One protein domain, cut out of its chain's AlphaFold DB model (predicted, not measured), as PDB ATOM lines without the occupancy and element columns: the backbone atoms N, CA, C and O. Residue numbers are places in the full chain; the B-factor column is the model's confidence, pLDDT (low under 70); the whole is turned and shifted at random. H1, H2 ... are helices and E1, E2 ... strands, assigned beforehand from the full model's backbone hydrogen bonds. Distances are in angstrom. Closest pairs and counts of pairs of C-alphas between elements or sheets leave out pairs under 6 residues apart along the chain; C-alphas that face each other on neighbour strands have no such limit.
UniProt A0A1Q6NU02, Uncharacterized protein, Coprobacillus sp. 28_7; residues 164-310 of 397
ATOM      1  N   GLU A 164      47.779 -47.589 -36.734       98.25
ATOM      2  CA  GLU A 164      46.586 -47.691 -37.566       98.25
ATOM      3  C   GLU A 164      46.043 -49.117 -37.605       98.25
ATOM      4  O   GLU A 164      46.801 -50.089 -37.622       98.25
ATOM      5  N   VAL A 165      44.723 -49.252 -37.695       98.69
ATOM      6  CA  VAL A 165      44.047 -50.532 -37.907       98.69
ATOM      7  C   VAL A 165      43.314 -50.508 -39.241       98.69
ATOM      8  O   VAL A 165      42.460 -49.657 -39.496       98.69
ATOM      9  N   ASN A 166      43.630 -51.490 -40.081       97.69
ATOM     10  CA  ASN A 166      42.917 -51.777 -41.313       97.69
ATOM     11  C   ASN A 166      42.081 -53.051 -41.139       97.69
ATOM     12  O   ASN A 166      42.600 -54.104 -40.757       97.69
ATOM     13  N   LYS A 167      40.783 -52.941 -41.419       97.81
ATOM     14  CA  LYS A 167      39.829 -54.043 -41.328       97.81
ATOM     15  C   LYS A 167      39.441 -54.485 -42.730       97.81
ATOM     16  O   LYS A 167      38.738 -53.758 -43.431       97.81
ATOM     17  N   THR A 168      39.885 -55.669 -43.136       97.06
ATOM     18  CA  THR A 168      39.695 -56.160 -44.508       97.06
ATOM     19  C   THR A 168      39.081 -57.550 -44.552       97.06
ATOM     20  O   THR A 168      39.057 -58.253 -43.550       97.06
ATOM     21  N   ASP A 169      38.631 -57.977 -45.725       95.50
ATOM     22  CA  ASP A 169      38.376 -59.383 -46.018       95.50
ATOM     23  C   ASP A 169      39.650 -60.090 -46.524       95.50
ATOM     24  O   ASP A 169      40.754 -59.519 -46.544       95.50
ATOM     25  N   VAL A 170      39.509 -61.361 -46.915       94.06
ATOM     26  CA  VAL A 170      40.590 -62.195 -47.472       94.06
ATOM     27  C   VAL A 170      41.199 -61.639 -48.762       94.06
ATOM     28  O   VAL A 170      42.380 -61.874 -49.022       94.06
ATOM     29  N   ASP A 171      40.432 -60.856 -49.524       94.00
ATOM     30  CA  ASP A 171      40.854 -60.233 -50.783       94.00
ATOM     31  C   ASP A 171      41.457 -58.828 -50.567       94.00
ATOM     32  O   ASP A 171      41.893 -58.175 -51.518       94.00
ATOM     33  N   GLY A 172      41.510 -58.358 -49.315       93.81
ATOM     34  CA  GLY A 172      42.045 -57.048 -48.941       93.81
ATOM     35  C   GLY A 172      41.053 -55.898 -49.116       93.81
ATOM     36  O   GLY A 172      41.441 -54.734 -49.000       93.81
ATOM     37  N   LYS A 173      39.776 -56.185 -49.381       95.19
ATOM     38  CA  LYS A 173      38.729 -55.163 -49.456       95.19
ATOM     39  C   LYS A 173      38.298 -54.766 -48.047       95.19
ATOM     40  O   LYS A 173      38.148 -55.620 -47.181       95.19
ATOM     41  N   ALA A 174      38.066 -53.474 -47.826       96.06
ATOM     42  CA  ALA A 174      37.615 -52.962 -46.535       96.06
ATOM     43  C   ALA A 174      36.282 -53.594 -46.090       96.06
ATOM     44  O   ALA A 174      35.319 -53.650 -46.863       96.06
ATOM     45  N   VAL A 175      36.224 -54.007 -44.824       96.56
ATOM     46  CA  VAL A 175      35.031 -54.547 -44.161       96.56
ATOM     47  C   VAL A 175      34.470 -53.476 -43.226       96.56
ATOM     48  O   VAL A 175      35.112 -53.073 -42.253       96.56
ATOM     49  N   LYS A 176      33.269 -52.990 -43.551       96.19
ATOM     50  CA  LYS A 176      32.569 -51.920 -42.826       96.19
ATOM     51  C   LYS A 176      31.630 -52.494 -41.762       96.19
ATOM     52  O   LYS A 176      31.290 -53.671 -41.811       96.19
ATOM     53  N   GLU A 177      31.201 -51.646 -40.829       96.31
ATOM     54  CA  GLU A 177      30.223 -51.964 -39.769       96.31
ATOM     55  C   GLU A 177      30.694 -52.967 -38.698       96.31
ATOM     56  O   GLU A 177      29.936 -53.295 -37.777       96.31
ATOM     57  N   ALA A 178      31.959 -53.392 -38.753       97.50
ATOM     58  CA  ALA A 178      32.580 -54.166 -37.687       97.50
ATOM     59  C   ALA A 178      32.809 -53.249 -36.485       97.50
ATOM     60  O   ALA A 178      33.257 -52.116 -36.656       97.50
ATOM     61  N   THR A 179      32.518 -53.712 -35.269       98.44
ATOM     62  CA  THR A 179      32.917 -52.984 -34.054       98.44
ATOM     63  C   THR A 179      34.217 -53.566 -33.536       98.44
ATOM     64  O   THR A 179      34.267 -54.743 -33.174       98.44
ATOM     65  N   LEU A 180      35.254 -52.737 -33.484       98.69
ATOM     66  CA  LEU A 180      36.570 -53.095 -32.974       98.69
ATOM     67  C   LEU A 180      36.825 -52.378 -31.653       98.69
ATOM     68  O   LEU A 180      36.285 -51.300 -31.409       98.69
ATOM     69  N   SER A 181      37.624 -52.994 -30.791       98.62
ATOM     70  CA  SER A 181      38.052 -52.413 -29.522       98.62
ATOM     71  C   SER A 181      39.514 -52.725 -29.251       98.62
ATOM     72  O   SER A 181      39.970 -53.838 -29.530       98.62
ATOM     73  N   ILE A 182      40.204 -51.779 -28.632       98.75
ATOM     74  CA  ILE A 182      41.567 -51.926 -28.139       98.75
ATOM     75  C   ILE A 182      41.514 -51.987 -26.619       98.75
ATOM     76  O   ILE A 182      40.949 -51.111 -25.968       98.75
ATOM     77  N   VAL A 183      42.100 -53.035 -26.047       98.50
ATOM     78  CA  VAL A 183      42.111 -53.278 -24.601       98.50
ATOM     79  C   VAL A 183      43.542 -53.209 -24.089       98.50
ATOM     80  O   VAL A 183      44.421 -53.883 -24.627       98.50
ATOM     81  N   SER A 184      43.779 -52.443 -23.024       98.38
ATOM     82  CA  SER A 184      45.082 -52.422 -22.350       98.38
ATOM     83  C   SER A 184      45.372 -53.781 -21.712       98.38
ATOM     84  O   SER A 184      44.570 -54.300 -20.929       98.38
ATOM     85  N   GLU A 185      46.550 -54.358 -21.961       98.19
ATOM     86  CA  GLU A 185      46.944 -55.580 -21.257       98.19
ATOM     87  C   GLU A 185      47.178 -55.342 -19.761       98.19
ATOM     88  O   GLU A 185      46.989 -56.263 -18.958       98.19
ATOM     89  N   LYS A 186      47.570 -54.122 -19.391       96.50
ATOM     90  CA  LYS A 186      47.934 -53.727 -18.030       96.50
ATOM     91  C   LYS A 186      46.705 -53.470 -17.167       96.50
ATOM     92  O   LYS A 186      46.595 -54.056 -16.091       96.50
ATOM     93  N   THR A 187      45.783 -52.623 -17.632       97.38
ATOM     94  CA  THR A 187      44.603 -52.224 -16.844       97.38
ATOM     95  C   THR A 187      43.368 -53.069 -17.138       97.38
ATOM     96  O   THR A 187      42.491 -53.169 -16.286       97.38
ATOM     97  N   LYS A 188      43.331 -53.749 -18.295       97.12
ATOM     98  CA  LYS A 188      42.161 -54.457 -18.849       97.12
ATOM     99  C   LYS A 188      41.001 -53.547 -19.261       97.12
ATOM    100  O   LYS A 188      39.951 -54.064 -19.639       97.12
ATOM    101  N   ASP A 189      41.205 -52.235 -19.247       97.62
ATOM    102  CA  ASP A 189      40.224 -51.269 -19.729       97.62
ATOM    103  C   ASP A 189      40.229 -51.200 -21.257       97.62
ATOM    104  O   ASP A 189      41.254 -51.430 -21.910       97.62
ATOM    105  N   ILE A 190      39.068 -50.865 -21.819       98.19
ATOM    106  CA  ILE A 190      38.945 -50.480 -23.223       98.19
ATOM    107  C   ILE A 190      39.533 -49.075 -23.353       98.19
ATOM    108  O   ILE A 190      39.062 -48.146 -22.699       98.19
ATOM    109  N   VAL A 191      40.567 -48.954 -24.176       98.00
ATOM    110  CA  VAL A 191      41.269 -47.698 -24.462       98.00
ATOM    111  C   VAL A 191      40.624 -46.994 -25.651       98.00
ATOM    112  O   VAL A 191      40.469 -45.780 -25.636       98.00
ATOM    113  N   ASP A 192      40.189 -47.776 -26.639       98.62
ATOM    114  CA  ASP A 192      39.539 -47.272 -27.843       98.62
ATOM    115  C   ASP A 192      38.490 -48.267 -28.351       98.62
ATOM    116  O   ASP A 192      38.631 -49.484 -28.176       98.62
ATOM    117  N   GLN A 193      37.430 -47.759 -28.971       98.56
ATOM    118  CA  GLN A 193      36.372 -48.554 -29.581       98.56
ATOM    119  C   GLN A 193      35.692 -47.779 -30.710       98.56
ATOM    120  O   GLN A 193      35.122 -46.708 -30.500       98.56
ATOM    121  N   TRP A 194      35.635 -48.382 -31.895       98.31
ATOM    122  CA  TRP A 194      35.046 -47.754 -33.077       98.31
ATOM    123  C   TRP A 194      34.251 -48.746 -33.924       98.31
ATOM    124  O   TRP A 194      34.270 -49.960 -33.710       98.31
ATOM    125  N   VAL A 195      33.516 -48.195 -34.892       98.31
ATOM    126  CA  VAL A 195      32.832 -48.957 -35.941       98.31
ATOM    127  C   VAL A 195      33.497 -48.615 -37.262       98.31
ATOM    128  O   VAL A 195      33.594 -47.434 -37.593       98.31
ATOM    129  N   THR A 196      33.931 -49.628 -38.004       98.19
ATOM    130  CA  THR A 196      34.770 -49.443 -39.190       98.19
ATOM    131  C   THR A 196      34.033 -48.785 -40.350       98.19
ATOM    132  O   THR A 196      32.882 -49.123 -40.662       98.19
ATOM    133  N   GLY A 197      34.727 -47.874 -41.035       96.50
ATOM    134  CA  GLY A 197      34.264 -47.275 -42.290       96.50
ATOM    135  C   GLY A 197      33.133 -46.263 -42.120       96.50
ATOM    136  O   GLY A 197      32.373 -46.036 -43.067       96.50
ATOM    137  N   LYS A 198      32.990 -45.699 -40.915       97.12
ATOM    138  CA  LYS A 198      32.021 -44.641 -40.615       97.12
ATOM    139  C   LYS A 198      32.280 -43.399 -41.463       97.12
ATOM    140  O   LYS A 198      33.421 -43.056 -41.755       97.12
ATOM    141  N   HIS A 199      31.203 -42.706 -41.810       96.75
ATOM    142  CA  HIS A 199      31.285 -41.368 -42.376       96.75
ATOM    143  C   HIS A 199      31.649 -40.364 -41.272       96.75
ATOM    144  O   HIS A 199      31.027 -40.386 -40.207       96.75
ATOM    145  N   ILE A 200      32.671 -39.540 -41.509       94.75
ATOM    146  CA  ILE A 200      33.243 -38.599 -40.533       94.75
ATOM    147  C   ILE A 200      32.927 -37.148 -40.906       94.75
ATOM    148  O   ILE A 200      32.584 -36.364 -40.024       94.75
ATOM    149  N   LEU A 201      33.054 -36.779 -42.184       94.31
ATOM    150  CA  LEU A 201      32.930 -35.391 -42.635       94.31
ATOM    151  C   LEU A 201      32.337 -35.305 -44.042       94.31
ATOM    152  O   LEU A 201      32.865 -35.905 -44.973       94.31
ATOM    153  N   ASP A 202      31.353 -34.436 -44.243       92.81
ATOM    154  CA  ASP A 202      30.901 -34.086 -45.586       92.81
ATOM    155  C   ASP A 202      31.955 -33.237 -46.321       92.81
ATOM    156  O   ASP A 202      32.144 -32.050 -46.045       92.81
ATOM    157  N   ILE A 203      32.637 -33.838 -47.299       92.94
ATOM    158  CA  ILE A 203      33.616 -33.136 -48.138       92.94
ATOM    159  C   ILE A 203      32.901 -32.453 -49.310       92.94
ATOM    160  O   ILE A 203      32.555 -33.082 -50.321       92.94
ATOM    161  N   ASP A 204      32.709 -31.141 -49.192       93.19
ATOM    162  CA  ASP A 204      32.086 -30.328 -50.233       93.19
ATOM    163  C   ASP A 204      33.010 -30.052 -51.440       93.19
ATOM    164  O   ASP A 204      34.162 -30.487 -51.528       93.19
ATOM    165  N   LYS A 205      32.470 -29.339 -52.435       93.94
ATOM    166  CA  LYS A 205      33.200 -29.014 -53.668       93.94
ATOM    167  C   LYS A 205      34.361 -28.051 -53.442       93.94
ATOM    168  O   LYS A 205      35.335 -28.128 -54.189       93.94
ATOM    169  N   ASP A 206      34.258 -27.164 -52.460       93.25
ATOM    170  CA  ASP A 206      35.277 -26.157 -52.193       93.25
ATOM    171  C   ASP A 206      36.490 -26.820 -51.528       93.25
ATOM    172  O   ASP A 206      37.625 -26.570 -51.936       93.25
ATOM    173  N   ILE A 207      36.263 -27.750 -50.592       95.12
ATOM    174  CA  ILE A 207      37.318 -28.587 -50.002       95.12
ATOM    175  C   ILE A 207      37.983 -29.449 -51.082       95.12
ATOM    176  O   ILE A 207      39.213 -29.475 -51.170       95.12
ATOM    177  N   LYS A 208      37.201 -30.110 -51.949       94.50
ATOM    178  CA  LYS A 208      37.751 -30.909 -53.065       94.50
ATOM    179  C   LYS A 208      38.629 -30.064 -53.987       94.50
ATOM    180  O   LYS A 208      39.738 -30.483 -54.306       94.50
ATOM    181  N   SER A 209      38.183 -28.857 -54.342       94.12
ATOM    182  CA  SER A 209      38.966 -27.929 -55.168       94.12
ATOM    183  C   SER A 209      40.290 -27.544 -54.501       94.12
ATOM    184  O   SER A 209      41.326 -27.550 -55.158       94.12
ATOM    185  N   GLN A 210      40.287 -27.259 -53.193       94.88
ATOM    186  CA  GLN A 210      41.514 -26.944 -52.451       94.88
ATOM    187  C   GLN A 210      42.496 -28.122 -52.423       94.88
ATOM    188  O   GLN A 210      43.694 -27.928 -52.632       94.88
ATOM    189  N   LEU A 211      42.000 -29.345 -52.206       93.88
ATOM    190  CA  LEU A 211      42.831 -30.552 -52.216       93.88
ATOM    191  C   LEU A 211      43.439 -30.822 -53.596       93.88
ATOM    192  O   LEU A 211      44.604 -31.210 -53.675       93.88
ATOM    193  N   GLU A 212      42.685 -30.604 -54.674       90.44
ATOM    194  CA  GLU A 212      43.181 -30.748 -56.048       90.44
ATOM    195  C   GLU A 212      44.246 -29.699 -56.399       90.44
ATOM    196  O   GLU A 212      45.239 -30.027 -57.052       90.44
ATOM    197  N   GLU A 213      44.063 -28.450 -55.963       91.38
ATOM    198  CA  GLU A 213      44.981 -27.346 -56.268       91.38
ATOM    199  C   GLU A 213      46.257 -27.380 -55.418       91.38
ATOM    200  O   GLU A 213      47.353 -27.157 -55.941       91.38
ATOM    201  N   ASN A 214      46.125 -27.662 -54.119       88.81
ATOM    202  CA  ASN A 214      47.181 -27.423 -53.131       88.81
ATOM    203  C   ASN A 214      47.635 -28.690 -52.390       88.81
ATOM    204  O   ASN A 214      48.584 -28.624 -51.610       88.81
ATOM    205  N   GLY A 215      46.956 -29.829 -52.567       88.00
ATOM    206  CA  GLY A 215      47.199 -31.049 -51.779       88.00
ATOM    207  C   GLY A 215      46.783 -30.942 -50.304       88.00
ATOM    208  O   GLY A 215      46.945 -31.906 -49.553       88.00
ATOM    209  N   LYS A 216      46.243 -29.786 -49.901       93.88
ATOM    210  CA  LYS A 216      45.807 -29.447 -48.548       93.88
ATOM    211  C   LYS A 216      44.557 -28.569 -48.616       93.88
ATOM    212  O   LYS A 216      44.472 -27.683 -49.465       93.88
ATOM    213  N   ALA A 217      43.627 -28.793 -47.701       96.81
ATOM    214  CA  ALA A 217      42.505 -27.911 -47.418       96.81
ATOM    215  C   ALA A 217      42.502 -27.562 -45.927       96.81
ATOM    216  O   ALA A 217      42.903 -28.370 -45.086       96.81
ATOM    217  N   GLU A 218      42.064 -26.361 -45.588       96.06
ATOM    218  CA  GLU A 218      41.936 -25.915 -44.203       96.06
ATOM    219  C   GLU A 218      40.776 -24.934 -44.078       96.06
ATOM    220  O   GLU A 218      40.428 -24.226 -45.027       96.06
ATOM    221  N   GLY A 219      40.143 -24.907 -42.913       95.06
ATOM    222  CA  GLY A 219      38.987 -24.054 -42.710       95.06
ATOM    223  C   GLY A 219      38.301 -24.295 -41.383       95.06
ATOM    224  O   GLY A 219      38.851 -24.896 -40.461       95.06
ATOM    225  N   THR A 220      37.076 -23.789 -41.290       95.50
ATOM    226  CA  THR A 220      36.240 -23.917 -40.101       95.50
ATOM    227  C   THR A 220      34.806 -24.200 -40.511       95.50
ATOM    228  O   THR A 220      34.323 -23.583 -41.462       95.50
ATOM    229  N   TYR A 221      34.111 -25.059 -39.776       93.19
ATOM    230  CA  TYR A 221      32.680 -25.297 -39.947       93.19
ATOM    231  C   TYR A 221      31.973 -25.307 -38.587       93.19
ATOM    232  O   TYR A 221      32.621 -25.343 -37.544       93.19
ATOM    233  N   MET A 222      30.646 -25.206 -38.605       92.62
ATOM    234  CA  MET A 222      29.814 -25.409 -37.419       92.62
ATOM    235  C   MET A 222      29.293 -26.837 -37.466       92.62
ATOM    236  O   MET A 222      28.747 -27.240 -38.496       92.62
ATOM    237  N   ASP A 223      29.486 -27.597 -36.398       90.44
ATOM    238  CA  ASP A 223      28.920 -28.938 -36.298       90.44
ATOM    239  C   ASP A 223      27.428 -28.908 -35.908       90.44
ATOM    240  O   ASP A 223      26.806 -27.850 -35.794       90.44
ATOM    241  N   GLU A 224      26.833 -30.088 -35.720       88.56
ATOM    242  CA  GLU A 224      25.412 -30.228 -35.374       88.56
ATOM    243  C   GLU A 224      25.042 -29.661 -33.991       88.56
ATOM    244  O   GLU A 224      23.861 -29.443 -33.713       88.56
ATOM    245  N   GLU A 225      26.029 -29.420 -33.127       91.50
ATOM    246  CA  GLU A 225      25.857 -28.882 -31.774       91.50
ATOM    247  C   GLU A 225      26.086 -27.362 -31.720       91.50
ATOM    248  O   GLU A 225      26.139 -26.785 -30.634       91.50
ATOM    249  N   ASP A 226      26.193 -26.706 -32.883       91.06
ATOM    250  CA  ASP A 226      26.578 -25.300 -33.024       91.06
ATOM    251  C   ASP A 226      27.961 -24.995 -32.402       91.06
ATOM    252  O   ASP A 226      28.233 -23.864 -31.978       91.06
ATOM    253  N   SER A 227      28.865 -25.978 -32.388       92.25
ATOM    254  CA  SER A 227      30.265 -25.788 -32.011       92.25
ATOM    255  C   SER A 227      31.116 -25.479 -33.239       92.25
ATOM    256  O   SER A 227      30.999 -26.104 -34.294       92.25
ATOM    257  N   MET A 228      32.002 -24.491 -33.103       94.62
ATOM    258  CA  MET A 228      32.968 -24.149 -34.144       94.62
ATOM    259  C   MET A 228      34.083 -25.195 -34.165       94.62
ATOM    260  O   MET A 228      34.813 -25.346 -33.187       94.62
ATOM    261  N   VAL A 229      34.241 -25.867 -35.301       96.62
ATOM    262  CA  VAL A 229      35.288 -26.857 -35.542       96.62
ATOM    263  C   VAL A 229      36.285 -26.282 -36.533       96.62
ATOM    264  O   VAL A 229      35.910 -25.849 -37.625       96.62
ATOM    265  N   MET A 230      37.563 -26.270 -36.165       96.50
ATOM    266  CA  MET A 230      38.647 -25.987 -37.108       96.50
ATOM    267  C   MET A 230      39.110 -27.296 -37.729       96.50
ATOM    268  O   MET A 230      39.178 -28.301 -37.028       96.50
ATOM    269  N   PHE A 231      39.462 -27.293 -39.011       97.19
ATOM    270  CA  PHE A 231      39.977 -28.488 -39.662       97.19
ATOM    271  C   PHE A 231      41.136 -28.223 -40.612       97.19
ATOM    272  O   PHE A 231      41.277 -27.142 -41.188       97.19
ATOM    273  N   SER A 232      41.916 -29.276 -40.830       97.12
ATOM    274  CA  SER A 232      42.851 -29.395 -41.935       97.12
ATOM    275  C   SER A 232      42.772 -30.794 -42.538       97.12
ATOM    276  O   SER A 232      42.705 -31.785 -41.819       97.12
ATOM    277  N   ILE A 233      42.778 -30.877 -43.864       97.69
ATOM    278  CA  ILE A 233      42.848 -32.127 -44.614       97.69
ATOM    279  C   ILE A 233      44.102 -32.073 -45.475       97.69
ATOM    280  O   ILE A 233      44.295 -31.107 -46.213       97.69
ATOM    281  N   ALA A 234      44.942 -33.098 -45.405       95.94
ATOM    282  CA  ALA A 234      46.157 -33.208 -46.205       95.94
ATOM    283  C   ALA A 234      46.259 -34.603 -46.819       95.94
ATOM    284  O   ALA A 234      45.914 -35.598 -46.181       95.94
ATOM    285  N   LYS A 235      46.720 -34.684 -48.070       93.75
ATOM    286  CA  LYS A 235      46.897 -35.977 -48.737       93.75
ATOM    287  C   LYS A 235      47.990 -36.788 -48.042       93.75
ATOM    288  O   LYS A 235      49.105 -36.297 -47.873       93.75
ATOM    289  N   ASN A 236      47.692 -38.043 -47.716       92.31
ATOM    290  CA  ASN A 236      48.698 -38.956 -47.195       92.31
ATOM    291  C   ASN A 236      49.722 -39.293 -48.283       92.31
ATOM    292  O   ASN A 236      49.380 -39.581 -49.434       92.31
ATOM    293  N   LYS A 237      51.005 -39.266 -47.921       88.88
ATOM    294  CA  LYS A 237      52.078 -39.609 -48.850       88.88
ATOM    295  C   LYS A 237      51.927 -41.061 -49.311       88.88
ATOM    296  O   LYS A 237      51.728 -41.956 -48.498       88.88
ATOM    297  N   ASP A 238      52.021 -41.278 -50.622       89.50
ATOM    298  CA  ASP A 238      51.937 -42.598 -51.265       89.50
ATOM    299  C   ASP A 238      50.622 -43.376 -51.005       89.50
ATOM    300  O   ASP A 238      50.545 -44.572 -51.290       89.50
ATOM    301  N   ARG A 239      49.569 -42.700 -50.521       91.81
ATOM    302  CA  ARG A 239      48.222 -43.253 -50.303       91.81
ATOM    303  C   ARG A 239      47.166 -42.437 -51.059       91.81
ATOM    304  O   ARG A 239      47.378 -41.276 -51.416       91.81
ATOM    305  N   ASP A 240      46.020 -43.066 -51.311       91.44
ATOM    306  CA  ASP A 240      44.874 -42.445 -51.995       91.44
ATOM    307  C   ASP A 240      43.881 -41.775 -51.030       91.44
ATOM    308  O   ASP A 240      42.857 -41.243 -51.458       91.44
ATOM    309  N   ASP A 241      44.192 -41.781 -49.736       95.50
ATOM    310  CA  ASP A 241      43.397 -41.171 -48.681       95.50
ATOM    311  C   ASP A 241      44.099 -39.962 -48.047       95.50
ATOM    312  O   ASP A 241      45.186 -39.536 -48.458       95.50
ATOM    313  N   TYR A 242      43.423 -39.355 -47.079       96.81
ATOM    314  CA  TYR A 242      43.788 -38.061 -46.525       96.81
ATOM    315  C   TYR A 242      43.823 -38.126 -45.003       96.81
ATOM    316  O   TYR A 242      42.923 -38.692 -44.386       96.81
ATOM    317  N   THR A 243      44.823 -37.490 -44.396       97.25
ATOM    318  CA  THR A 243      44.778 -37.153 -42.972       97.25
ATOM    319  C   THR A 243      43.793 -36.007 -42.789       97.25
ATOM    320  O   THR A 243      43.973 -34.936 -43.368       97.25
ATOM    321  N   PHE A 244      42.783 -36.219 -41.958       98.00
ATOM    322  CA  PHE A 244      41.866 -35.206 -41.462       98.00
ATOM    323  C   PHE A 244      42.198 -34.902 -40.006       98.00
ATOM    324  O   PHE A 244      42.074 -35.763 -39.140       98.00
ATOM    325  N   MET A 245      42.635 -33.675 -39.755       98.00
ATOM    326  CA  MET A 245      42.800 -33.106 -38.427       98.00
ATOM    327  C   MET A 245      41.614 -32.192 -38.148       98.00
ATOM    328  O   MET A 245      41.288 -31.334 -38.972       98.00
ATOM    329  N   GLN A 246      41.015 -32.320 -36.971       97.25
ATOM    330  CA  GLN A 246      40.039 -31.364 -36.470       97.25
ATOM    331  C   GLN A 246      40.356 -30.933 -35.047       97.25
ATOM    332  O   GLN A 246      40.888 -31.713 -34.259       97.25
ATOM    333  N   VAL A 247      39.981 -29.701 -34.720       96.88
ATOM    334  CA  VAL A 247      40.033 -29.149 -33.367       96.88
ATOM    335  C   VAL A 247      38.620 -28.750 -32.966       96.88
ATOM    336  O   VAL A 247      38.045 -27.828 -33.554       96.88
ATOM    337  N   LYS A 248      38.076 -29.438 -31.961       95.06
ATOM    338  CA  LYS A 248      36.769 -29.162 -31.350       95.06
ATOM    339  C   LYS A 248      36.949 -29.114 -29.835       95.06
ATOM    340  O   LYS A 248      37.561 -30.008 -29.265       95.06
ATOM    341  N   ASP A 249      36.461 -28.054 -29.193       92.50
ATOM    342  CA  ASP A 249      36.524 -27.872 -27.731       92.50
ATOM    343  C   ASP A 249      37.938 -28.015 -27.128       92.50
ATOM    344  O   ASP A 249      38.120 -28.497 -26.013       92.50
ATOM    345  N   GLY A 250      38.961 -27.591 -27.880       90.62
ATOM    346  CA  GLY A 250      40.372 -27.698 -27.484       90.62
ATOM    347  C   GLY A 250      40.982 -29.093 -27.649       90.62
ATOM    348  O   GLY A 250      42.163 -29.265 -27.367       90.62
ATOM    349  N   ILE A 251      40.215 -30.072 -28.131       94.69
ATOM    350  CA  ILE A 251      40.683 -31.429 -28.415       94.69
ATOM    351  C   ILE A 251      41.039 -31.526 -29.894       94.69
ATOM    352  O   ILE A 251      40.192 -31.297 -30.762       94.69
ATOM    353  N   THR A 252      42.282 -31.909 -30.177       97.88
ATOM    354  CA  THR A 252      42.729 -32.217 -31.537       97.88
ATOM    355  C   THR A 252      42.576 -33.708 -31.810       97.88
ATOM    356  O   THR A 252      43.036 -34.541 -31.031       97.88
ATOM    357  N   THR A 253      41.921 -34.049 -32.917       98.19
ATOM    358  CA  THR A 253      41.721 -35.431 -33.375       98.19
ATOM    359  C   THR A 253      42.209 -35.588 -34.803       98.19
ATOM    360  O   THR A 253      41.914 -34.748 -35.653       98.19
ATOM    361  N   TYR A 254      42.912 -36.685 -35.063       98.38
ATOM    362  CA  TYR A 254      43.396 -37.095 -36.370       98.38
ATOM    363  C   TYR A 254      42.671 -38.363 -36.829       98.38
ATOM    364  O   TYR A 254      42.472 -39.312 -36.073       98.38
ATOM    365  N   SER A 255      42.278 -38.401 -38.095       98.19
ATOM    366  CA  SER A 255      41.620 -39.548 -38.730       98.19
ATOM    367  C   SER A 255      42.098 -39.687 -40.171       98.19
ATOM    368  O   SER A 255      42.568 -38.712 -40.754       98.19
ATOM    369  N   ASN A 256      41.972 -40.873 -40.767       97.94
ATOM    370  CA  ASN A 256      42.192 -41.044 -42.205       97.94
ATOM    371  C   ASN A 256      40.849 -41.185 -42.923       97.94
ATOM    372  O   ASN A 256      40.025 -42.006 -42.518       97.94
ATOM    373  N   ILE A 257      40.639 -40.391 -43.973       97.88
ATOM    374  CA  ILE A 257      39.384 -40.356 -44.731       97.88
ATOM    375  C   ILE A 257      39.600 -40.433 -46.244       97.88
ATOM    376  O   ILE A 257      40.611 -39.963 -46.771       97.88
ATOM    377  N   ASP A 258      38.621 -40.998 -46.949       95.81
ATOM    378  CA  ASP A 258      38.508 -40.912 -48.406       95.81
ATOM    379  C   ASP A 258      37.885 -39.568 -48.851       95.81
ATOM    380  O   ASP A 258      37.496 -38.731 -48.037       95.81
ATOM    381  N   LEU A 259      37.775 -39.345 -50.168       93.62
ATOM    382  CA  LEU A 259      37.160 -38.131 -50.739       93.62
ATOM    383  C   LEU A 259      35.639 -38.037 -50.545       93.62
ATOM    384  O   LEU A 259      35.040 -37.007 -50.878       93.62
ATOM    385  N   ASP A 260      35.017 -39.095 -50.042       94.56
ATOM    386  CA  ASP A 260      33.616 -39.119 -49.643       94.56
ATOM    387  C   ASP A 260      33.474 -38.952 -48.122       94.56
ATOM    388  O   ASP A 260      32.366 -39.059 -47.599       94.56
ATOM    389  N   GLY A 261      34.576 -38.674 -47.413       96.00
ATOM    390  CA  GLY A 261      34.582 -38.409 -45.981       96.00
ATOM    391  C   GLY A 261      34.442 -39.640 -45.100       96.00
ATOM    392  O   GLY A 261      34.160 -39.503 -43.909       96.00
ATOM    393  N   ASN A 262      34.586 -40.838 -45.661       97.50
ATOM    394  CA  ASN A 262      34.502 -42.077 -44.897       97.50
ATOM    395  C   ASN A 262      35.873 -42.467 -44.367       97.50
ATOM    396  O   ASN A 262      36.872 -42.347 -45.072       97.50
ATOM    397  N   GLU A 263      35.894 -43.000 -43.151       98.00
ATOM    398  CA  GLU A 263      37.079 -43.608 -42.561       98.00
ATOM    399  C   GLU A 263      37.655 -44.698 -43.480       98.00
ATOM    400  O   GLU A 263      36.933 -45.601 -43.921       98.00
ATOM    401  N   THR A 264      38.960 -44.627 -43.746       97.31
ATOM    402  CA  THR A 264      39.692 -45.619 -44.553       97.31
ATOM    403  C   THR A 264      40.460 -46.602 -43.678       97.31
ATOM    404  O   THR A 264      40.238 -47.810 -43.755       97.31
ATOM    405  N   THR A 265      41.334 -46.082 -42.819       97.38
ATOM    406  CA  THR A 265      41.984 -46.802 -41.721       97.38
ATOM    407  C   THR A 265      41.721 -46.064 -40.421       97.38
ATOM    408  O   THR A 265      41.666 -44.833 -40.384       97.38
ATOM    409  N   HIS A 266      41.564 -46.819 -39.341       98.56
ATOM    410  CA  HIS A 266      41.342 -46.222 -38.037       98.56
ATOM    411  C   HIS A 266      42.679 -45.860 -37.397       98.56
ATOM    412  O   HIS A 266      43.535 -46.734 -37.260       98.56
ATOM    413  N   ARG A 267      42.861 -44.599 -37.000       97.94
ATOM    414  CA  ARG A 267      43.984 -44.190 -36.148       97.94
ATOM    415  C   ARG A 267      43.601 -44.432 -34.701       97.94
ATOM    416  O   ARG A 267      42.700 -43.763 -34.202       97.94
ATOM    417  N   VAL A 268      44.271 -45.384 -34.064       98.56
ATOM    418  CA  VAL A 268      43.947 -45.775 -32.693       98.56
ATOM    419  C   VAL A 268      44.227 -44.613 -31.745       98.56
ATOM    420  O   VAL A 268      45.243 -43.927 -31.858       98.56
ATOM    421  N   GLN A 269      43.317 -44.397 -30.807       98.06
ATOM    422  CA  GLN A 269      43.363 -43.309 -29.842       98.06
ATOM    423  C   GLN A 269      43.805 -43.809 -28.463       98.06
ATOM    424  O   GLN A 269      43.533 -44.944 -28.074       98.06
ATOM    425  N   GLY A 270      44.479 -42.945 -27.698       96.88
ATOM    426  CA  GLY A 270      44.776 -43.188 -26.281       96.88
ATOM    427  C   GLY A 270      45.875 -44.217 -26.001       96.88
ATOM    428  O   GLY A 270      45.990 -44.693 -24.870       96.88
ATOM    429  N   LEU A 271      46.679 -44.580 -27.002       98.19
ATOM    430  CA  LEU A 271      47.824 -45.461 -26.798       98.19
ATOM    431  C   LEU A 271      48.980 -44.712 -26.136       98.19
ATOM    432  O   LEU A 271      49.198 -43.533 -26.382       98.19
ATOM    433  N   VAL A 272      49.756 -45.441 -25.342       97.81
ATOM    434  CA  VAL A 272      51.060 -45.031 -24.804       97.81
ATOM    435  C   VAL A 272      52.140 -45.893 -25.443       97.81
ATOM    436  O   VAL A 272      52.003 -47.124 -25.464       97.81
ATOM    437  N   THR A 273      53.185 -45.258 -25.967       97.62
ATOM    438  CA  THR A 273      54.311 -45.924 -26.640       97.62
ATOM    439  C   THR A 273      54.997 -46.957 -25.734       97.62
ATOM    440  O   THR A 273      55.164 -46.753 -24.531       97.62
ATOM    441  N   GLY A 274      55.342 -48.123 -26.289       96.69
ATOM    442  CA  GLY A 274      55.993 -49.225 -25.559       96.69
ATOM    443  C   GLY A 274      55.061 -50.095 -24.694       96.69
ATOM    444  O   GLY A 274      55.441 -51.196 -24.280       96.69
ATOM    445  N   GLU A 275      53.818 -49.671 -24.447       98.06
ATOM    446  CA  GLU A 275      52.831 -50.458 -23.694       98.06
ATOM    447  C   GLU A 275      52.120 -51.499 -24.585       98.06
ATOM    448  O   GLU A 275      52.108 -51.416 -25.818       98.06
ATOM    449  N   LYS A 276      51.541 -52.529 -23.951       98.56
ATOM    450  CA  LYS A 276      50.908 -53.670 -24.638       98.56
ATOM    451  C   LYS A 276      49.386 -53.598 -24.660       98.56
ATOM    452  O   LYS A 276      48.746 -53.295 -23.647       98.56
ATOM    453  N   TYR A 277      48.819 -53.996 -25.794       98.75
ATOM    454  CA  TYR A 277      47.393 -53.920 -26.076       98.75
ATOM    455  C   TYR A 277      46.891 -55.143 -26.845       98.75
ATOM    456  O   TYR A 277      47.657 -55.895 -27.452       98.75
ATOM    457  N   ILE A 278      45.570 -55.317 -26.833       98.75
ATOM    458  CA  ILE A 278      44.868 -56.352 -27.587       98.75
ATOM    459  C   ILE A 278      43.806 -55.692 -28.461       98.75
ATOM    460  O   ILE A 278      42.879 -55.067 -27.944       98.75
ATOM    461  N   LEU A 279      43.918 -55.870 -29.774       98.75
ATOM    462  CA  LEU A 279      42.881 -55.539 -30.744       98.75
ATOM    463  C   LEU A 279      41.888 -56.699 -30.852       98.75
ATOM    464  O   LEU A 279      42.274 -57.848 -31.084       98.75
ATOM    465  N   ARG A 280      40.601 -56.388 -30.706       97.44
ATOM    466  CA  ARG A 280      39.509 -57.365 -30.690       97.44
ATOM    467  C   ARG A 280      38.364 -56.899 -31.562       97.44
ATOM    468  O   ARG A 280      37.990 -55.731 -31.516       97.44
ATOM    469  N   GLU A 281      37.752 -57.832 -32.274       97.19
ATOM    470  CA  GLU A 281      36.450 -57.607 -32.884       97.19
ATOM    471  C   GLU A 281      35.352 -57.950 -31.878       97.19
ATOM    472  O   GLU A 281      35.269 -59.076 -31.399       97.19
ATOM    473  N   THR A 282      34.520 -56.975 -31.524       95.38
ATOM    474  CA  THR A 282      33.427 -57.132 -30.547       95.38
ATOM    475  C   THR A 282      32.063 -57.278 -31.209       95.38
ATOM    476  O   THR A 282      31.138 -57.809 -30.595       95.38
ATOM    477  N   LYS A 283      31.943 -56.852 -32.469       95.75
ATOM    478  CA  LYS A 283      30.786 -57.118 -33.321       95.75
ATOM    479  C   LYS A 283      31.264 -57.400 -34.736       95.75
ATOM    480  O   LYS A 283      31.738 -56.488 -35.412       95.75
ATOM    481  N   THR A 284      31.094 -58.639 -35.166       94.50
ATOM    482  CA  THR A 284      31.379 -59.077 -36.533       94.50
ATOM    483  C   THR A 284      30.222 -58.686 -37.457       94.50
ATOM    484  O   THR A 284      29.061 -58.862 -37.064       94.50
ATOM    485  N   PRO A 285      30.492 -58.134 -38.649       93.94
ATOM    486  CA  PRO A 285      29.464 -57.888 -39.658       93.94
ATOM    487  C   PRO A 285      28.777 -59.175 -40.123       93.94
ATOM    488  O   PRO A 285      29.299 -60.278 -39.954       93.94
ATOM    489  N   GLU A 286      27.602 -59.036 -40.740       89.25
ATOM    490  CA  GLU A 286      26.937 -60.169 -41.390       89.25
ATOM    491  C   GLU A 286      27.845 -60.795 -42.461       89.25
ATOM    492  O   GLU A 286      28.700 -60.130 -43.039       89.25
ATOM    493  N   GLU A 287      27.651 -62.088 -42.720       91.06
ATOM    494  CA  GLU A 287      28.407 -62.905 -43.687       91.06
ATOM    495  C   GLU A 287      29.880 -63.199 -43.332       91.06
ATOM    496  O   GLU A 287      30.523 -63.987 -44.034       91.06
ATOM    497  N   TYR A 288      30.408 -62.629 -42.245       93.81
ATOM    498  CA  TYR A 288      31.779 -62.845 -41.778       93.81
ATOM    499  C   TYR A 288      31.849 -63.613 -40.452       93.81
ATOM    500  O   TYR A 288      30.889 -63.731 -39.686       93.81
ATOM    501  N   VAL A 289      33.035 -64.158 -40.195       93.00
ATOM    502  CA  VAL A 289      33.408 -64.854 -38.962       93.00
ATOM    503  C   VAL A 289      34.251 -63.939 -38.090       93.00
ATOM    504  O   VAL A 289      35.171 -63.300 -38.597       93.00
ATOM    505  N   GLN A 290      34.002 -63.973 -36.779       94.19
ATOM    506  CA  GLN A 290      34.771 -63.226 -35.799       94.19
ATOM    507  C   GLN A 290      36.256 -63.591 -35.855       94.19
ATOM    508  O   GLN A 290      36.635 -64.738 -35.572       94.19
ATOM    509  N   ALA A 291      37.076 -62.598 -36.199       92.38
ATOM    510  CA  ALA A 291      38.520 -62.747 -36.307       92.38
ATOM    511  C   ALA A 291      39.177 -62.965 -34.935       92.38
ATOM    512  O   ALA A 291      38.721 -62.461 -33.901       92.38
ATOM    513  N   LYS A 292      40.295 -63.697 -34.921       92.19
ATOM    514  CA  LYS A 292      41.111 -63.847 -33.712       92.19
ATOM    515  C   LYS A 292      41.659 -62.494 -33.231       92.19
ATOM    516  O   LYS A 292      42.077 -61.656 -34.026       92.19
ATOM    517  N   GLU A 293      41.732 -62.329 -31.909       96.00
ATOM    518  CA  GLU A 293      42.388 -61.186 -31.269       96.00
ATOM    519  C   GLU A 293      43.863 -61.047 -31.692       96.00
ATOM    520  O   GLU A 293      44.575 -62.045 -31.869       96.00
ATOM    521  N   ILE A 294      44.325 -59.801 -31.812       97.50
ATOM    522  CA  ILE A 294      45.707 -59.454 -32.162       97.50
ATOM    523  C   ILE A 294      46.351 -58.758 -30.962       97.50
ATOM    524  O   ILE A 294      45.929 -57.674 -30.567       97.50
ATOM    525  N   GLU A 295      47.386 -59.373 -30.396       98.44
ATOM    526  CA  GLU A 295      48.244 -58.752 -29.382       98.44
ATOM    527  C   GLU A 295      49.312 -57.889 -30.070       98.44
ATOM    528  O   GLU A 295      49.935 -58.334 -31.040       98.44
ATOM    529  N   PHE A 296      49.542 -56.671 -29.576       98.56
ATOM    530  CA  PHE A 296      50.567 -55.768 -30.107       98.56
ATOM    531  C   PHE A 296      51.146 -54.838 -29.029       98.56
ATOM    532  O   PHE A 296      50.596 -54.690 -27.937       98.56
ATOM    533  N   THR A 297      52.277 -54.210 -29.348       98.31
ATOM    534  CA  THR A 297      52.923 -53.164 -28.543       98.31
ATOM    535  C   THR A 297      52.943 -51.884 -29.362       98.31
ATOM    536  O   THR A 297      53.381 -51.947 -30.511       98.31
ATOM    537  N   ALA A 298      52.485 -50.765 -28.798       97.81
ATOM    538  CA  ALA A 298      52.487 -49.476 -29.497       97.81
ATOM    539  C   ALA A 298      53.928 -49.044 -29.832       97.81
ATOM    540  O   ALA A 298      54.805 -49.104 -28.969       97.81
ATOM    541  N   GLY A 299      54.173 -48.663 -31.087       94.44
ATOM    542  CA  GLY A 299      55.512 -48.360 -31.606       94.44
ATOM    543  C   GLY A 299      56.146 -47.137 -30.943       94.44
ATOM    544  O   GLY A 299      55.461 -46.152 -30.705       94.44
ATOM    545  N   GLU A 300      57.447 -47.192 -30.646       90.62
ATOM    546  CA  GLU A 300      58.189 -46.072 -30.034       90.62
ATOM    547  C   GLU A 300      58.828 -45.154 -31.086       90.62
ATOM    548  O   GLU A 300      58.738 -43.939 -30.965       90.62
ATOM    549  N   ASP A 301      59.398 -45.732 -32.149       89.12
ATOM    550  CA  ASP A 301      60.171 -44.993 -33.162       89.12
ATOM    551  C   ASP A 301      59.620 -45.143 -34.594       89.12
ATOM    552  O   ASP A 301      60.152 -44.564 -35.541       89.12
ATOM    553  N   GLU A 302      58.585 -45.965 -34.784       95.00
ATOM    554  CA  GLU A 302      58.006 -46.259 -36.096       95.00
ATOM    555  C   GLU A 302      56.480 -46.334 -36.043       95.00
ATOM    556  O   GLU A 302      55.894 -46.831 -35.076       95.00
ATOM    557  N   ASP A 303      55.844 -45.871 -37.120       96.88
ATOM    558  CA  ASP A 303      54.411 -46.047 -37.328       96.88
ATOM    559  C   ASP A 303      54.076 -47.530 -37.531       96.88
ATOM    560  O   ASP A 303      54.818 -48.293 -38.156       96.88
ATOM    561  N   GLN A 304      52.911 -47.939 -37.040       97.31
ATOM    562  CA  GLN A 304      52.440 -49.315 -37.104       97.31
ATOM    563  C   GLN A 304      51.126 -49.418 -37.866       97.31
ATOM    564  O   GLN A 304      50.215 -48.612 -37.699       97.31
ATOM    565  N   THR A 305      50.986 -50.476 -38.662       97.12
ATOM    566  CA  THR A 305      49.712 -50.839 -39.293       97.12
ATOM    567  C   THR A 305      49.346 -52.264 -38.917       97.12
ATOM    568  O   THR A 305      50.037 -53.222 -39.273       97.12
ATOM    569  N   LEU A 306      48.231 -52.409 -38.212       98.38
ATOM    570  CA  LEU A 306      47.621 -53.687 -37.887       98.38
ATOM    571  C   LEU A 306      46.577 -54.014 -38.950       98.38
ATOM    572  O   LEU A 306      45.764 -53.170 -39.319       98.38
ATOM    573  N   VAL A 307      46.577 -55.256 -39.426       97.56
ATOM    574  CA  VAL A 307      45.555 -55.747 -40.353       97.56
ATOM    575  C   VAL A 307      44.751 -56.827 -39.651       97.56
ATOM    576  O   VAL A 307      45.269 -57.913 -39.381       97.56
ATOM    577  N   MET A 308      43.487 -56.527 -39.368       96.75
ATOM    578  CA  MET A 308      42.517 -57.518 -38.923       96.75
ATOM    579  C   MET A 308      41.706 -57.964 -40.133       96.75
ATOM    580  O   MET A 308      41.050 -57.156 -40.787       96.75
ATOM    581  N   GLN A 309      41.803 -59.249 -40.448       95.25
ATOM    582  CA  GLN A 309      41.195 -59.831 -41.632       95.25
ATOM    583  C   GLN A 309      40.017 -60.714 -41.239       95.25
ATOM    584  O   GLN A 309      40.198 -61.665 -40.481       95.25
ATOM    585  N   ASP A 310      38.854 -60.437 -41.814       93.94
ATOM    586  CA  ASP A 310      37.709 -61.330 -41.740       93.94
ATOM    587  C   ASP A 310      37.699 -62.292 -42.907       93.94
ATOM    588  O   ASP A 310      38.127 -62.002 -44.029       93.94
TER     589      ASP A 310
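This is residues 164 to 310 of the 397 residues of an uncharacterized protein of Coprobacillus sp. 28_7 (UniProt A0A1Q6NU02). The model has two lobes: a four-strand meander sheet with a short helix, H1, over its E4 edge, and a second lobe in which the strand pair E1 and E10 lies loosely over one face of another four-strand sheet. Two stretches, residues 196 to 204 and 258 to 275, join the lobes. The printed part has 147 residues, with ten named strands and one named helix in the order E1 E2 E3 H1 E4 E5 E6 E7 E8 E9 E10, and is mostly strand. The sheets E3 E2 E8 E9 and E4 E5 E6 E7 are antiparallel, and E1 with E10 is parallel. The whole is compact, with a radius of gyration of the C-alphas of 16.3 A and spans of 42 by 34 by 33 A.

E1, residues 164 to 168, is the parallel neighbour of E10, residues 304 to 309, with N 166 and O 306 2.8 A apart, within hydrogen-bond range. E2, residues 179 to 184, forms a hairpin with E3, residues 190 to 195, an edge strand, with N 182 to O 192 at 2.8 A. On its other side E2 pairs with E8, residues 276 to 283, with N 181 to O 280 at 2.9 A. E8 forms a hairpin with the edge strand E9, residues 294 to 297, with N 279 to O 294 at 2.8 A. The closest C-alphas of E9 and E10, those of Ile 294 and Met 308, are 7.7 A apart; E8 and E10 are near each other, with 5 pairs of C-alphas within 10 A. E4, E5, E6 and E7, residues 216 to 222, 228 to 235, 242 to 248 and 251 to 257, form a strongly twisted meander, each the antiparallel neighbour of the one before; N 219 to O 231, N 232 to O 245 and N 244 to O 255 measure 3.0, 2.8 and 2.8 A. H1, residues 205 to 214, is on one face of this sheet, making two layers, helix and sheet. Its height over the sheet is 6.8 A; it lies over E4 and stands up from the sheet at 43 degrees, and the closest C-alphas, of Gln 210 and Ala 217, are 5.2 A apart. In H1 every O i to N i+4 pair is within hydrogen-bond range.

E1 begins at C-alpha 164, (46.586, -47.691, -37.566). H1 spans 14.1 A from C-alpha 205, (33.200, -29.014, -53.668). E5 and E8 span 23.4 and 22.2 A. E10 ends at C-alpha 309, (41.195, -59.831, -41.632).

The two C-alphas farthest apart, those of Thr 187 and Glu 213, are 46.6 A apart. The printed part has no cut. The link E7 to E8 is long, and its residues 266 to 267 pair antiparallel with residues 164 to 165 of E1. Mean pLDDT of the printed part is 95.7, and no printed residue is under 70.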